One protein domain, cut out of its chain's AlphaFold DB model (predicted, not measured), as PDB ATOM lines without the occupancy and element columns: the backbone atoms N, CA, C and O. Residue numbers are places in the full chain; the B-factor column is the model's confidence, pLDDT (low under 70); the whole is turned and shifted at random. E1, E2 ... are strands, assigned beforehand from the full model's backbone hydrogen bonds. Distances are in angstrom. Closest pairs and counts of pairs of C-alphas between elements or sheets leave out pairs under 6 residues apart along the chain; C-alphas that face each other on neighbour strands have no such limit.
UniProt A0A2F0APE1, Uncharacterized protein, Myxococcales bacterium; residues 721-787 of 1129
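This is residues 721 to 787 of the 1129 residues of an uncharacterized protein of Myxococcales bacterium (UniProt A0A2F0APE1). Little regular structure is here: a long, thin rod, mostly loops, with one small hairpin of strands, E1 and E2, partway along it. Residues 721 to 741 loop at one end; after the hairpin the chain folds back on itself in a short pairing, then runs to loops at the other end. The printed part has 67 residues, two named strands, E1 then E2, antiparallel, and no named helix; the class is all strand, though 8 residues are in named elements. It is only just loose, close to extended, with a radius of gyration of the C-alphas of 16.3 A and spans of 53 by 18 by 12 A.

Find C-alpha 742 at (104.871, 130.209, 117.340); there E1, residues 742 to 745, begins and runs 10.3 A. E2, residues 752 to 755, runs 10.4 A to C-alpha 755 at (104.967, 133.655, 114.408).

Look at the hairpin E1 and E2: a short link joins these antiparallel neighbours, their directions 142 degrees apart. C-alphas 744 and 753 face each other at 4.3 A. N 752 and O 745 are within hydrogen-bond range at 2.8 A. Farther along, residues 757 to 758 pair antiparallel with residues 765 to 766.

The C-alphas of Cys 728 and Cys 779, the two farthest apart, are 53.1 A apart. The printed part has no cut. Mean pLDDT of the printed part is 75.1; 12 residues, among them 746 to 747, are under 70.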
ATOM      1  N   CYS A 721     117.492 133.855 105.248       77.75
ATOM      2  CA  CYS A 721     116.034 133.827 105.257       77.75
ATOM      3  C   CYS A 721     115.508 134.885 104.265       77.75
ATOM      4  O   CYS A 721     115.130 135.994 104.657       77.75
ATOM      5  N   ASP A 722     115.579 134.583 102.966       75.56
ATOM      6  CA  ASP A 722     115.253 135.488 101.855       75.56
ATOM      7  C   ASP A 722     114.274 134.891 100.825       75.56
ATOM      8  O   ASP A 722     113.805 135.604  99.926       75.56
ATOM      9  N   GLY A 723     113.879 133.624 100.996       71.06
ATOM     10  CA  GLY A 723     112.947 132.918 100.118       71.06
ATOM     11  C   GLY A 723     113.578 132.393  98.826       71.06
ATOM     12  O   GLY A 723     112.850 132.179  97.847       71.06
ATOM     13  N   LEU A 724     114.904 132.223  98.797       73.50
ATOM     14  CA  LEU A 724     115.662 131.605  97.709       73.50
ATOM     15  C   LEU A 724     116.379 130.320  98.168       73.50
ATOM     16  O   LEU A 724     116.508 130.025  99.348       73.50
ATOM     17  N   ASP A 725     116.790 129.536  97.174       69.44
ATOM     18  CA  ASP A 725     117.487 128.248  97.283       69.44
ATOM     19  C   ASP A 725     118.997 128.544  97.188       69.44
ATOM     20  O   ASP A 725     119.476 128.945  96.117       69.44
ATOM     21  N   ASN A 726     119.710 128.500  98.321       75.44
ATOM     22  CA  ASN A 726     121.027 129.135  98.491       75.44
ATOM     23  C   ASN A 726     122.175 128.129  98.755       75.44
ATOM     24  O   ASN A 726     123.292 128.356  98.260       75.44
ATOM     25  N   ASP A 727     121.896 126.992  99.401       70.00
ATOM     26  CA  ASP A 727     122.746 125.792  99.451       70.00
ATOM     27  C   ASP A 727     122.458 124.760  98.337       70.00
ATOM     28  O   ASP A 727     123.215 123.801  98.158       70.00
ATOM     29  N   CYS A 728     121.434 125.003  97.513       69.69
ATOM     30  CA  CYS A 728     121.078 124.193  96.348       69.69
ATOM     31  C   CYS A 728     120.410 122.830  96.653       69.69
ATOM     32  O   CYS A 728     120.383 121.970  95.761       69.69
ATOM     33  N   ASP A 729     119.873 122.615  97.861       72.94
ATOM     34  CA  ASP A 729     119.046 121.456  98.258       72.94
ATOM     35  C   ASP A 729     117.740 121.334  97.437       72.94
ATOM     36  O   ASP A 729     117.313 120.223  97.090       72.94
ATOM     37  N   GLY A 730     117.143 122.469  97.046       68.00
ATOM     38  CA  GLY A 730     115.888 122.538  96.288       68.00
ATOM     39  C   GLY A 730     114.627 122.855  97.107       68.00
ATOM     40  O   GLY A 730     113.522 122.838  96.541       68.00
ATOM     41  N   ALA A 731     114.762 123.142  98.401       69.62
ATOM     42  CA  ALA A 731     113.769 123.825  99.223       69.62
ATOM     43  C   ALA A 731     114.022 125.357  99.267       69.62
ATOM     44  O   ALA A 731     114.518 125.929  98.297       69.62
ATOM     45  N   PHE A 732     113.523 126.033 100.308       73.81
ATOM     46  CA  PHE A 732     113.673 127.473 100.552       73.81
ATOM     47  C   PHE A 732     113.611 127.713 102.072       73.81
ATOM     48  O   PHE A 732     112.611 127.339 102.697       73.81
ATOM     49  N   ASP A 733     114.622 128.379 102.639       72.00
ATOM     50  CA  ASP A 733     114.739 128.750 104.063       72.00
ATOM     51  C   ASP A 733     114.605 127.571 105.076       72.00
ATOM     52  O   ASP A 733     114.301 127.773 106.253       72.00
ATOM     53  N   GLU A 734     114.794 126.319 104.656       73.62
ATOM     54  CA  GLU A 734     114.500 125.086 105.417       73.62
ATOM     55  C   GLU A 734     115.447 124.772 106.587       73.62
ATOM     56  O   GLU A 734     115.018 124.112 107.542       73.62
ATOM     57  N   THR A 735     116.690 125.265 106.586       73.81
ATOM     58  CA  THR A 735     117.550 125.207 107.786       73.81
ATOM     59  C   THR A 735     116.989 126.037 108.945       73.81
ATOM     60  O   THR A 735     117.245 125.717 110.109       73.81
ATOM     61  N   PHE A 736     116.175 127.062 108.663       73.69
ATOM     62  CA  PHE A 736     115.412 127.808 109.665       73.69
ATOM     63  C   PHE A 736     114.159 127.013 110.073       73.69
ATOM     64  O   PHE A 736     113.025 127.428 109.845       73.69
ATOM     65  N   LEU A 737     114.369 125.858 110.714       69.25
ATOM     66  CA  LEU A 737     113.342 124.866 111.089       69.25
ATOM     67  C   LEU A 737     112.127 125.435 111.853       69.25
ATOM     68  O   LEU A 737     111.041 124.853 111.803       69.25
ATOM     69  N   ASP A 738     112.307 126.557 112.551       73.12
ATOM     70  CA  ASP A 738     111.278 127.261 113.317       73.12
ATOM     71  C   ASP A 738     110.589 128.412 112.547       73.12
ATOM     72  O   ASP A 738     109.738 129.111 113.099       73.12
ATOM     73  N   LEU A 739     110.880 128.614 111.258       74.25
ATOM     74  CA  LEU A 739     110.230 129.630 110.425       74.25
ATOM     75  C   LEU A 739     108.710 129.385 110.351       74.25
ATOM     76  O   LEU A 739     108.224 128.352 109.886       74.25
ATOM     77  N   GLY A 740     107.923 130.349 110.832       69.88
ATOM     78  CA  GLY A 740     106.473 130.212 110.963       69.88
ATOM     79  C   GLY A 740     105.989 129.373 112.159       69.88
ATOM     80  O   GLY A 740     104.769 129.192 112.294       69.88
ATOM     81  N   SER A 741     106.887 128.904 113.037       79.50
ATOM     82  CA  SER A 741     106.541 128.398 114.372       79.50
ATOM     83  C   SER A 741     106.002 129.537 115.257       79.50
ATOM     84  O   SER A 741     106.005 130.705 114.858       79.50
ATOM     85  N   VAL A 742     105.441 129.207 116.424       77.81
ATOM     86  CA  VAL A 742     104.871 130.209 117.340       77.81
ATOM     87  C   VAL A 742     105.968 130.731 118.259       77.81
ATOM     88  O   VAL A 742     106.532 129.963 119.032       77.81
ATOM     89  N   CYS A 743     106.213 132.036 118.202       77.44
ATOM     90  CA  CYS A 743     107.075 132.750 119.138       77.44
ATOM     91  C   CYS A 743     106.235 133.569 120.116       77.44
ATOM     92  O   CYS A 743     105.140 134.022 119.772       77.44
ATOM     93  N   GLU A 744     106.759 133.782 121.318       82.25
ATOM     94  CA  GLU A 744     106.131 134.584 122.366       82.25
ATOM     95  C   GLU A 744     107.130 135.643 122.853       82.25
ATOM     96  O   GLU A 744     108.327 135.369 122.925       82.25
ATOM     97  N   VAL A 745     106.650 136.857 123.133       74.12
ATOM     98  CA  VAL A 745     107.456 138.001 123.598       74.12
ATOM     99  C   VAL A 745     106.767 138.632 124.812       74.12
ATOM    100  O   VAL A 745     105.540 138.744 124.818       74.12
ATOM    101  N   GLY A 746     107.551 139.025 125.821       64.25
ATOM    102  CA  GLY A 746     107.081 139.336 127.179       64.25
ATOM    103  C   GLY A 746     106.963 138.071 128.041       64.25
ATOM    104  O   GLY A 746     106.609 137.001 127.531       64.25
ATOM    105  N   LEU A 747     107.266 138.183 129.335       67.38
ATOM    106  CA  LEU A 747     107.016 137.133 130.321       67.38
ATOM    107  C   LEU A 747     105.607 137.343 130.917       67.38
ATOM    108  O   LEU A 747     104.753 137.965 130.283       67.38
ATOM    109  N   GLY A 748     105.310 136.687 132.044       71.44
ATOM    110  CA  GLY A 748     104.114 136.944 132.860       71.44
ATOM    111  C   GLY A 748     102.793 137.159 132.106       71.44
ATOM    112  O   GLY A 748     102.404 136.344 131.256       71.44
ATOM    113  N   ALA A 749     102.097 138.248 132.441       69.44
ATOM    114  CA  ALA A 749     100.869 138.706 131.793       69.44
ATOM    115  C   ALA A 749     101.140 139.493 130.497       69.44
ATOM    116  O   ALA A 749     100.285 139.552 129.597       69.44
ATOM    117  N   CYS A 750     102.344 140.050 130.368       72.69
ATOM    118  CA  CYS A 750     102.835 140.787 129.208       72.69
ATOM    119  C   CYS A 750     102.994 139.923 127.947       72.69
ATOM    120  O   CYS A 750     102.918 140.445 126.833       72.69
ATOM    121  N   ARG A 751     103.119 138.600 128.098       79.00
ATOM    122  CA  ARG A 751     103.272 137.592 127.038       79.00
ATOM    123  C   ARG A 751     102.294 137.765 125.869       79.00
ATOM    124  O   ARG A 751     101.077 137.611 126.016       79.00
ATOM    125  N   ARG A 752     102.812 137.991 124.659       80.00
ATOM    126  CA  ARG A 752     102.047 137.996 123.398       80.00
ATOM    127  C   ARG A 752     102.664 137.039 122.383       80.00
ATOM    128  O   ARG A 752     103.862 137.075 122.127       80.00
ATOM    129  N   ALA A 753     101.819 136.203 121.780       79.75
ATOM    130  CA  ALA A 753     102.225 135.213 120.788       79.75
ATOM    131  C   ALA A 753     102.056 135.727 119.348       79.75
ATOM    132  O   ALA A 753     101.025 136.307 118.996       79.75
ATOM    133  N   SER A 754     103.040 135.448 118.495       78.62
ATOM    134  CA  SER A 754     103.009 135.674 117.046       78.62
ATOM    135  C   SER A 754     103.647 134.476 116.327       78.62
ATOM    136  O   SER A 754     103.636 133.359 116.846       78.62
ATOM    137  N   ARG A 755     104.166 134.662 115.112       80.81
ATOM    138  CA  ARG A 755     104.967 133.655 114.408       80.81
ATOM    139  C   ARG A 755     106.302 134.217 113.970       80.81
ATOM    140  O   ARG A 755     106.345 135.369 113.548       80.81
ATOM    141  N   LEU A 756     107.340 133.388 114.021       79.44
ATOM    142  CA  LEU A 756     108.664 133.762 113.533       79.44
ATOM    143  C   LEU A 756     108.624 134.064 112.034       79.44
ATOM    144  O   LEU A 756     108.016 133.325 111.253       79.44
ATOM    145  N   VAL A 757     109.281 135.157 111.657       82.62
ATOM    146  CA  VAL A 757     109.482 135.613 110.278       82.62
ATOM    147  C   VAL A 757     110.942 136.013 110.097       82.62
ATOM    148  O   VAL A 757     111.589 136.426 111.062       82.62
ATOM    149  N   CYS A 758     111.451 135.944 108.870       80.75
ATOM    150  CA  CYS A 758     112.778 136.459 108.543       80.75
ATOM    151  C   CYS A 758     112.957 137.900 109.056       80.75
ATOM    152  O   CYS A 758     112.084 138.753 108.861       80.75
ATOM    153  N   SER A 759     114.071 138.147 109.739       76.75
ATOM    154  CA  SER A 759     114.512 139.474 110.183       76.75
ATOM    155  C   SER A 759     114.831 140.405 109.001       76.75
ATOM    156  O   SER A 759     115.036 139.955 107.874       76.75
ATOM    157  N   GLU A 760     114.893 141.724 109.238       74.94
ATOM    158  CA  GLU A 760     115.163 142.706 108.167       74.94
ATOM    159  C   GLU A 760     116.570 142.593 107.541       74.94
ATOM    160  O   GLU A 760     116.773 143.103 106.438       74.94
ATOM    161  N   ASP A 761     117.532 141.935 108.202       73.69
ATOM    162  CA  ASP A 761     118.868 141.658 107.649       73.69
ATOM    163  C   ASP A 761     119.005 140.271 106.988       73.69
ATOM    164  O   ASP A 761     120.044 139.982 106.394       73.69
ATOM    165  N   THR A 762     117.943 139.452 107.013       73.69
ATOM    166  CA  THR A 762     117.842 138.079 106.471       73.69
ATOM    167  C   THR A 762     118.739 137.024 107.136       73.69
ATOM    168  O   THR A 762     118.791 135.895 106.653       73.69
ATOM    169  N   LEU A 763     119.414 137.325 108.252       75.00
ATOM    170  CA  LEU A 763     120.344 136.379 108.896       75.00
ATOM    171  C   LEU A 763     119.727 135.532 110.021       75.00
ATOM    172  O   LEU A 763     120.297 134.500 110.369       75.00
ATOM    173  N   ASP A 764     118.591 135.945 110.588       73.19
ATOM    174  CA  ASP A 764     117.948 135.263 111.727       73.19
ATOM    175  C   ASP A 764     116.404 135.329 111.680       73.19
ATOM    176  O   ASP A 764     115.810 136.072 110.887       73.19
ATOM    177  N   LEU A 765     115.732 134.582 112.557       80.56
ATOM    178  CA  LEU A 765     114.286 134.617 112.766       80.56
ATOM    179  C   LEU A 765     113.895 135.658 113.823       80.56
ATOM    180  O   LEU A 765     114.211 135.542 115.003       80.56
ATOM    181  N   SER A 766     113.102 136.644 113.414       78.69
ATOM    182  CA  SER A 766     112.524 137.652 114.306       78.69
ATOM    183  C   SER A 766     111.090 137.298 114.711       78.69
ATOM    184  O   SER A 766     110.310 136.776 113.909       78.69
ATOM    185  N   CYS A 767     110.704 137.622 115.949       81.06
ATOM    186  CA  CYS A 767     109.303 137.577 116.365       81.06
ATOM    187  C   CYS A 767     108.660 138.967 116.213       81.06
ATOM    188  O   CYS A 767     109.047 139.885 116.930       81.06
ATOM    189  N   PRO A 768     107.640 139.153 115.354       77.69
ATOM    190  CA  PRO A 768     106.958 140.433 115.174       77.69
ATOM    191  C   PRO A 768     105.829 140.629 116.208       77.69
ATOM    192  O   PRO A 768     104.809 141.256 115.915       77.69
ATOM    193  N   ALA A 769     105.964 140.028 117.394       74.44
ATOM    194  CA  ALA A 769     105.115 140.317 118.544       74.44
ATOM    195  C   ALA A 769     105.659 141.548 119.281       74.44
ATOM    196  O   ALA A 769     106.868 141.714 119.420       74.44
ATOM    197  N   VAL A 770     104.753 142.377 119.785       73.25
ATOM    198  CA  VAL A 770     105.051 143.420 120.774       73.25
ATOM    199  C   VAL A 770     104.484 142.925 122.113       73.25
ATOM    200  O   VAL A 770     103.427 142.284 122.070       73.25
ATOM    201  N   PRO A 771     105.142 143.176 123.264       69.31
ATOM    202  CA  PRO A 771     104.573 142.919 124.590       69.31
ATOM    203  C   PRO A 771     103.181 143.533 124.806       69.31
ATOM    204  O   PRO A 771     102.669 144.307 123.991       69.31
ATOM    205  N   GLY A 772     102.552 143.172 125.924       67.38
ATOM    206  CA  GLY A 772     101.383 143.880 126.442       67.38
ATOM    207  C   GLY A 772     101.663 145.350 126.774       67.38
ATOM    208  O   GLY A 772     102.809 145.784 126.831       67.38
ATOM    209  N   ASP A 773     100.592 146.112 126.994       74.50
ATOM    210  CA  ASP A 773     100.693 147.392 127.694       74.50
ATOM    211  C   ASP A 773     100.972 147.106 129.184       74.50
ATOM    212  O   ASP A 773     100.256 146.293 129.773       74.50
ATOM    213  N   ALA A 774     101.980 147.771 129.753       69.75
ATOM    214  CA  ALA A 774     102.403 147.661 131.153       69.75
ATOM    215  C   ALA A 774     101.274 147.938 132.161       69.75
ATOM    216  O   ALA A 774     100.459 148.850 131.957       69.75
ATOM    217  N   ALA A 775     101.259 147.182 133.260       72.88
ATOM    218  CA  ALA A 775     100.429 147.423 134.435       72.88
ATOM    219  C   ALA A 775     101.229 148.117 135.565       72.88
ATOM    220  O   ALA A 775     102.157 148.880 135.309       72.88
ATOM    221  N   GLU A 776     100.796 147.918 136.808       74.25
ATOM    222  CA  GLU A 776     101.469 148.318 138.047       74.25
ATOM    223  C   GLU A 776     101.813 147.001 138.761       74.25
ATOM    224  O   GLU A 776     100.897 146.208 138.996       74.25
ATOM    225  N   GLU A 777     103.103 146.731 138.992       76.31
ATOM    226  CA  GLU A 777     103.605 145.411 139.419       76.31
ATOM    227  C   GLU A 777     103.007 144.976 140.770       76.31
ATOM    228  O   GLU A 777     102.846 145.777 141.698       76.31
ATOM    229  N   ILE A 778     102.658 143.693 140.886       84.19
ATOM    230  CA  ILE A 778     101.987 143.113 142.055       84.19
ATOM    231  C   ILE A 778     102.507 141.702 142.321       84.19
ATOM    232  O   ILE A 778     102.320 140.833 141.480       84.19
ATOM    233  N   CYS A 779     103.082 141.472 143.507       81.44
ATOM    234  CA  CYS A 779     103.791 140.243 143.893       81.44
ATOM    235  C   CYS A 779     102.925 138.980 143.685       81.44
ATOM    236  O   CYS A 779     102.100 138.623 144.535       81.44
ATOM    237  N   ASN A 780     103.062 138.330 142.528       80.00
ATOM    238  CA  ASN A 780     102.161 137.273 142.064       80.00
ATOM    239  C   ASN A 780     102.831 136.188 141.189       80.00
ATOM    240  O   ASN A 780     102.153 135.221 140.813       80.00
ATOM    241  N   ALA A 781     104.140 136.299 140.931       73.12
ATOM    242  CA  ALA A 781     104.945 135.450 140.047       73.12
ATOM    243  C   ALA A 781     104.652 135.585 138.534       73.12
ATOM    244  O   ALA A 781     104.884 134.642 137.762       73.12
ATOM    245  N   PHE A 782     104.185 136.755 138.090       78.75
ATOM    246  CA  PHE A 782     104.059 137.139 136.683       78.75
ATOM    247  C   PHE A 782     104.505 138.597 136.469       78.75
ATOM    248  O   PHE A 782     103.850 139.497 136.966       78.75
ATOM    249  N   ASP A 783     105.506 138.797 135.601       76.94
ATOM    250  CA  ASP A 783     105.794 140.046 134.860       76.94
ATOM    251  C   ASP A 783     104.487 140.740 134.401       76.94
ATOM    252  O   ASP A 783     103.833 140.273 133.448       76.94
ATOM    253  N   ASP A 784     104.079 141.791 135.119       82.56
ATOM    254  CA  ASP A 784     102.855 142.579 134.907       82.56
ATOM    255  C   ASP A 784     103.193 144.002 134.391       82.56
ATOM    256  O   ASP A 784     102.435 144.567 133.592       82.56
ATOM    257  N   ASP A 785     104.344 144.570 134.770       78.44
ATOM    258  CA  ASP A 785     104.882 145.858 134.286       78.44
ATOM    259  C   ASP A 785     105.603 145.780 132.911       78.44
ATOM    260  O   ASP A 785     105.693 146.785 132.197       78.44
ATOM    261  N   CYS A 786     105.985 144.581 132.462       76.31
ATOM    262  CA  CYS A 786     106.619 144.288 131.172       76.31
ATOM    263  C   CYS A 786     108.121 144.625 131.031       76.31
ATOM    264  O   CYS A 786     108.600 144.639 129.886       76.31
ATOM    265  N   ASP A 787     108.883 144.870 132.107       78.44
ATOM    266  CA  ASP A 787     110.341 145.087 132.017       78.44
ATOM    267  C   ASP A 787     111.145 143.811 131.672       78.44
ATOM    268  O   ASP A 787     112.208 143.894 131.044       78.44
TER     269      ASP A 787